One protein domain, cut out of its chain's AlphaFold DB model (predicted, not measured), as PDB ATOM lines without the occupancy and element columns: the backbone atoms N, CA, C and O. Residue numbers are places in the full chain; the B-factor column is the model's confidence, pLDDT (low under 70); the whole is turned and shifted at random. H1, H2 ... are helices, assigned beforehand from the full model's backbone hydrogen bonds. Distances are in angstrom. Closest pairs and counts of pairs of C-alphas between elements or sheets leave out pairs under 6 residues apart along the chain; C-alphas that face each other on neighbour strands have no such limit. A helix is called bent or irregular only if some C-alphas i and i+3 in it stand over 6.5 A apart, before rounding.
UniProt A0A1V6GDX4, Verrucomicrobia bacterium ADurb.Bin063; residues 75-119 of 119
ATOM      1  N   ALA A  75     137.412 171.701 157.026       97.94
ATOM      2  CA  ALA A  75     136.545 172.857 157.291       97.94
ATOM      3  C   ALA A  75     135.479 172.556 158.357       97.94
ATOM      4  O   ALA A  75     135.245 173.353 159.262       97.94
ATOM      5  N   GLN A  76     134.921 171.342 158.328       98.25
ATOM      6  CA  GLN A  76     133.971 170.865 159.331       98.25
ATOM      7  C   GLN A  76     134.527 170.883 160.767       98.25
ATOM      8  O   GLN A  76     133.765 171.095 161.703       98.25
ATOM      9  N   TRP A  77     135.828 170.666 160.984       97.75
ATOM     10  CA  TRP A  77     136.427 170.734 162.322       97.75
ATOM     11  C   TRP A  77     136.554 172.181 162.784       97.75
ATOM     12  O   TRP A  77     136.159 172.500 163.906       97.75
ATOM     13  N   VAL A  78     137.028 173.058 161.897       97.62
ATOM     14  CA  VAL A  78     137.134 174.500 162.155       97.62
ATOM     15  C   VAL A  78     135.761 175.069 162.507       97.62
ATOM     16  O   VAL A  78     135.597 175.689 163.556       97.62
ATOM     17  N   GLU A  79     134.744 174.778 161.697       97.75
ATOM     18  CA  GLU A  79     133.368 175.212 161.940       97.75
ATOM     19  C   GLU A  79     132.819 174.696 163.272       97.75
ATOM     20  O   GLU A  79     132.136 175.435 163.983       97.75
ATOM     21  N   ARG A  80     133.104 173.442 163.647       96.38
ATOM     22  CA  ARG A  80     132.642 172.881 164.926       96.38
ATOM     23  C   ARG A  80     133.260 173.595 166.120       96.38
ATOM     24  O   ARG A  80     132.544 173.843 167.087       96.38
ATOM     25  N   VAL A  81     134.544 173.932 166.047       95.94
ATOM     26  CA  VAL A  81     135.240 174.680 167.101       95.94
ATOM     27  C   VAL A  81     134.713 176.112 167.162       95.94
ATOM     28  O   VAL A  81     134.179 176.517 168.192       95.94
ATOM     29  N   LEU A  82     134.757 176.856 166.055       97.31
ATOM     30  CA  LEU A  82     134.414 178.285 166.037       97.31
ATOM     31  C   LEU A  82     132.931 178.576 166.311       97.31
ATOM     32  O   LEU A  82     132.585 179.686 166.713       97.31
ATOM     33  N   ASN A  83     132.049 177.586 166.147       96.00
ATOM     34  CA  ASN A  83     130.629 177.702 166.487       96.00
ATOM     35  C   ASN A  83     130.262 177.068 167.842       96.00
ATOM     36  O   ASN A  83     129.085 177.052 168.213       96.00
ATOM     37  N   CYS A  84     131.229 176.546 168.603       95.25
ATOM     38  CA  CYS A  84     130.965 175.903 169.888       95.25
ATOM     39  C   CYS A  84     130.586 176.937 170.963       95.25
ATOM     40  O   CYS A  84     131.435 177.645 171.502       95.25
ATOM     41  N   ARG A  85     129.290 177.009 171.297       95.56
ATOM     42  CA  ARG A  85     128.734 177.894 172.338       95.56
ATOM     43  C   ARG A  85     127.921 177.084 173.353       95.56
ATOM     44  O   ARG A  85     126.693 177.050 173.261       95.56
ATOM     45  N   PRO A  86     128.566 176.391 174.309       95.12
ATOM     46  CA  PRO A  86     127.889 175.537 175.285       95.12
ATOM     47  C   PRO A  86     127.181 176.362 176.379       95.12
ATOM     48  O   PRO A  86     127.575 176.331 177.548       95.12
ATOM     49  N   LYS A  87     126.131 177.110 176.013       95.56
ATOM     50  CA  LYS A  87     125.252 177.810 176.967       95.56
ATOM     51  C   LYS A  87     124.290 176.838 177.639       95.56
ATOM     52  O   LYS A  87     123.874 175.856 177.030       95.56
ATOM     53  N   ALA A  88     123.899 177.147 178.873       93.50
ATOM     54  CA  ALA A  88     122.991 176.309 179.652       93.50
ATOM     55  C   ALA A  88     121.603 176.162 179.004       93.50
ATOM     56  O   ALA A  88     120.962 175.131 179.181       93.50
ATOM     57  N   GLU A  89     121.150 177.157 178.233       92.00
ATOM     58  CA  GLU A  89     119.828 177.122 177.594       92.00
ATOM     59  C   GLU A  89     119.791 176.291 176.298       92.00
ATOM     60  O   GLU A  89     118.709 176.036 175.764       92.00
ATOM     61  N   HIS A  90     120.942 175.868 175.758       91.88
ATOM     62  CA  HIS A  90     120.985 175.123 174.500       91.88
ATOM     63  C   HIS A  90     120.658 173.630 174.700       91.88
ATOM     64  O   HIS A  90     121.283 172.963 175.533       91.88
ATOM     65  N   PRO A  91     119.742 173.052 173.894       92.19
ATOM     66  CA  PRO A  91     119.462 171.620 173.928       92.19
ATOM     67  C   PRO A  91     120.727 170.780 173.699       92.19
ATOM     68  O   PRO A  91     121.485 171.029 172.764       92.19
ATOM     69  N   GLY A  92     120.944 169.767 174.543       89.75
ATOM     70  CA  GLY A  92     122.092 168.853 174.443       89.75
ATOM     71  C   GLY A  92     123.364 169.310 175.169       89.75
ATOM     72  O   GLY A  92     124.349 168.570 175.186       89.75
ATOM     73  N   VAL A  93     123.363 170.483 175.815       94.69
ATOM     74  CA  VAL A  93     124.496 170.941 176.634       94.69
ATOM     75  C   VAL A  93     124.401 170.364 178.049       94.69
ATOM     76  O   VAL A  93     123.720 170.895 178.918       94.69
ATOM     77  N   ASN A  94     125.140 169.282 178.304       94.38
ATOM     78  CA  ASN A  94     125.197 168.649 179.632       94.38
ATOM     79  C   ASN A  94     126.161 169.352 180.607       94.38
ATOM     80  O   ASN A  94     126.077 169.164 181.819       94.38
ATOM     81  N   ARG A  95     127.135 170.105 180.080       94.25
ATOM     82  CA  ARG A  95     128.189 170.779 180.854       94.25
ATOM     83  C   ARG A  95     128.432 172.181 180.291       94.25
ATOM     84  O   ARG A  95     129.345 172.347 179.482       94.25
ATOM     85  N   PRO A  96     127.615 173.174 180.674       96.31
ATOM     86  CA  PRO A  96     127.784 174.529 180.177       96.31
ATOM     87  C   PRO A  96     129.109 175.144 180.643       96.31
ATOM     88  O   PRO A  96     129.669 174.764 181.680       96.31
ATOM     89  N   ARG A  97     129.613 176.107 179.870       95.62
ATOM     90  CA  ARG A  97     130.827 176.874 180.186       95.62
ATOM     91  C   ARG A  97     130.554 178.366 180.048       95.62
ATOM     92  O   ARG A  97     129.803 178.762 179.161       95.62
ATOM     93  N   SER A  98     131.183 179.177 180.901       95.69
ATOM     94  CA  SER A  98     131.192 180.636 180.738       95.69
ATOM     95  C   SER A  98     131.776 181.028 179.384       95.69
ATOM     96  O   SER A  98     132.620 180.312 178.848       95.69
ATOM     97  N   GLU A  99     131.350 182.181 178.866       95.31
ATOM     98  CA  GLU A  99     131.724 182.647 177.523       95.31
ATOM     99  C   GLU A  99     133.243 182.765 177.335       95.31
ATOM    100  O   GLU A  99     133.745 182.459 176.262       95.31
ATOM    101  N   CYS A 100     133.985 183.094 178.399       94.94
ATOM    102  CA  CYS A 100     135.451 183.165 178.390       94.94
ATOM    103  C   CYS A 100     136.174 181.828 178.147       94.94
ATOM    104  O   CYS A 100     137.388 181.821 177.980       94.94
ATOM    105  N   PHE A 101     135.464 180.697 178.167       94.44
ATOM    106  CA  PHE A 101     136.017 179.375 177.855       94.44
ATOM    107  C   PHE A 101     135.537 178.840 176.504       94.44
ATOM    108  O   PHE A 101     135.785 177.674 176.187       94.44
ATOM    109  N   TRP A 102     134.780 179.621 175.735       96.50
ATOM    110  CA  TRP A 102     134.341 179.179 174.419       96.50
ATOM    111  C   TRP A 102     135.465 179.388 173.410       96.50
ATOM    112  O   TRP A 102     136.052 180.460 173.392       96.50
ATOM    113  N   PRO A 103     135.727 178.428 172.516       96.00
ATOM    114  CA  PRO A 103     136.861 178.498 171.595       96.00
ATOM    115  C   PRO A 103     136.570 179.348 170.343       96.00
ATOM    116  O   PRO A 103     137.150 179.129 169.280       96.00
ATOM    117  N   VAL A 104     135.619 180.278 170.430       97.12
ATOM    118  CA  VAL A 104     135.109 181.045 169.280       97.12
ATOM    119  C   VAL A 104     136.090 182.118 168.801       97.12
ATOM    120  O   VAL A 104     135.988 182.584 167.671       97.12
ATOM    121  N   ASP A 105     137.040 182.486 169.655       95.69
ATOM    122  CA  ASP A 105     138.106 183.468 169.452       95.69
ATOM    123  C   ASP A 105     139.466 182.811 169.145       95.69
ATOM    124  O   ASP A 105     140.478 183.497 169.028       95.69
ATOM    125  N   ALA A 106     139.512 181.485 168.956       94.38
ATOM    126  CA  ALA A 106     140.763 180.737 168.808       94.38
ATOM    127  C   ALA A 106     141.687 181.276 167.697       94.38
ATOM    128  O   ALA A 106     142.902 181.331 167.881       94.38
ATOM    129  N   LEU A 107     141.130 181.701 166.555       93.94
ATOM    130  CA  LEU A 107     141.916 182.278 165.455       93.94
ATOM    131  C   LEU A 107     142.439 183.686 165.768       93.94
ATOM    132  O   LEU A 107     143.545 184.038 165.356       93.94
ATOM    133  N   GLU A 108     141.665 184.482 166.506       94.38
ATOM    134  CA  GLU A 108     142.101 185.801 166.966       94.38
ATOM    135  C   GLU A 108     143.270 185.648 167.941       94.38
ATOM    136  O   GLU A 108     144.325 186.249 167.738       94.38
ATOM    137  N   LEU A 109     143.124 184.766 168.936       92.44
ATOM    138  CA  LEU A 109     144.177 184.456 169.902       92.44
ATOM    139  C   LEU A 109     145.442 183.930 169.209       92.44
ATOM    140  O   LEU A 109     146.543 184.384 169.514       92.44
ATOM    141  N   ALA A 110     145.301 183.024 168.236       90.88
ATOM    142  CA  ALA A 110     146.434 182.519 167.462       90.88
ATOM    143  C   ALA A 110     147.155 183.635 166.684       90.88
ATOM    144  O   ALA A 110     148.384 183.663 166.643       90.88
ATOM    145  N   THR A 111     146.405 184.584 166.118       91.94
ATOM    146  CA  THR A 111     146.972 185.749 165.421       91.94
ATOM    147  C   THR A 111     147.728 186.663 166.389       91.94
ATOM    148  O   THR A 111     148.840 187.101 166.086       91.94
ATOM    149  N   GLN A 112     147.171 186.900 167.580       92.88
ATOM    150  CA  GLN A 112     147.792 187.723 168.622       92.88
ATOM    151  C   GLN A 112     149.110 187.133 169.149       92.88
ATOM    152  O   GLN A 112     150.024 187.878 169.494       92.88
ATOM    153  N   LEU A 113     149.253 185.803 169.179       88.81
ATOM    154  CA  LEU A 113     150.508 185.150 169.586       88.81
ATOM    155  C   LEU A 113     151.682 185.451 168.642       88.81
ATOM    156  O   LEU A 113     152.837 185.366 169.058       88.81
ATOM    157  N   ILE A 114     151.396 185.773 167.380       87.06
ATOM    158  CA  ILE A 114     152.408 186.027 166.345       87.06
ATOM    159  C   ILE A 114     152.605 187.534 166.132       87.06
ATOM    160  O   ILE A 114     153.656 187.962 165.654       87.06
ATOM    161  N   SER A 115     151.625 188.362 166.508       85.50
ATOM    162  CA  SER A 115     151.760 189.814 166.441       85.50
ATOM    163  C   SER A 115     152.810 190.285 167.449       85.50
ATOM    164  O   SER A 115     152.592 190.262 168.657       85.50
ATOM    165  N   THR A 116     153.962 190.737 166.954       71.00
ATOM    166  CA  THR A 116     155.074 191.254 167.766       71.00
ATOM    167  C   THR A 116     154.839 192.666 168.311       71.00
ATOM    168  O   THR A 116     155.783 193.298 168.784       71.00
ATOM    169  N   GLU A 117     153.615 193.197 168.233       66.75
ATOM    170  CA  GLU A 117     153.286 194.487 168.838       66.75
ATOM    171  C   GLU A 117     153.326 194.342 170.359       66.75
ATOM    172  O   GLU A 117     152.409 193.856 171.018       66.75
ATOM    173  N   THR A 118     154.481 194.709 170.905       57.59
ATOM    174  CA  THR A 118     154.733 194.765 172.337       57.59
ATOM    175  C   THR A 118     153.871 195.894 172.896       57.59
ATOM    176  O   THR A 118     153.979 197.028 172.430       57.59
ATOM    177  N   LYS A 119     152.990 195.578 173.848       54.84
ATOM    178  CA  LYS A 119     152.337 196.597 174.679       54.84
ATOM    179  C   LYS A 119     153.362 197.423 175.447       54.84
ATOM    180  O   LYS A 119     154.380 196.833 175.876       54.84
TER     181      LYS A 119
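This is residues 75 to 119 of the 119 residues of a protein of Verrucomicrobia bacterium ADurb.Bin063 (UniProt A0A1V6GDX4). Two helices, H1 and H2, meet near their ends as an L, the last residue of H1 coming close to the beginning of H2, and the long link between them, residues 83 to 102, swings out as a wide loop away from H2 and folds back. The far part of H2 and the tail after it, residues 108 to 119, stick out as an arm. The printed part has 45 residues, with H1 before H2 along the chain and no named strand; the class is all helix, though only 20 of the 45 residues are in named elements. The whole is only just loose, close to extended, with a radius of gyration of the C-alphas of 13.5 A, and flat, spanning 41 by 26 by 11 A.

H1, residues 75 to 82, measures 10.5 A from C-alpha 75 at (136.545, 172.857, 157.291) to C-alpha 82 at (134.414, 178.285, 166.037). After residues 83 to 102, H2, residues 103 to 114, runs 18.1 A to C-alpha 114 at (152.408, 186.027, 166.345). H2 is irregular: C-alphas 104 and 107 are 7.9 A apart.

H1 and H2 touch, H2 with residues 103 to 106 alone; their closest C-alphas, those of Leu 82 and Val 104, are 4.3 A apart. Their lines are about perpendicular, at 85 degrees. In H1 every O i to N i+4 pair is within hydrogen-bond range; in H2, 5 of 8 are.

The two C-alphas farthest apart, those of Pro 91 and Thr 118, are 42.2 A apart. Residues 108 to 119, of which 108 to 114 belong to H2, stand free; without them the body spans 26 by 19 by 11 A. The link from H1 to H2 is long, with 20 residues. The printed part has no cut and ends at Lys 119, the chain's last residue. The mean pLDDT of the printed part is 91.5, and residues 117 to 119 are under 70.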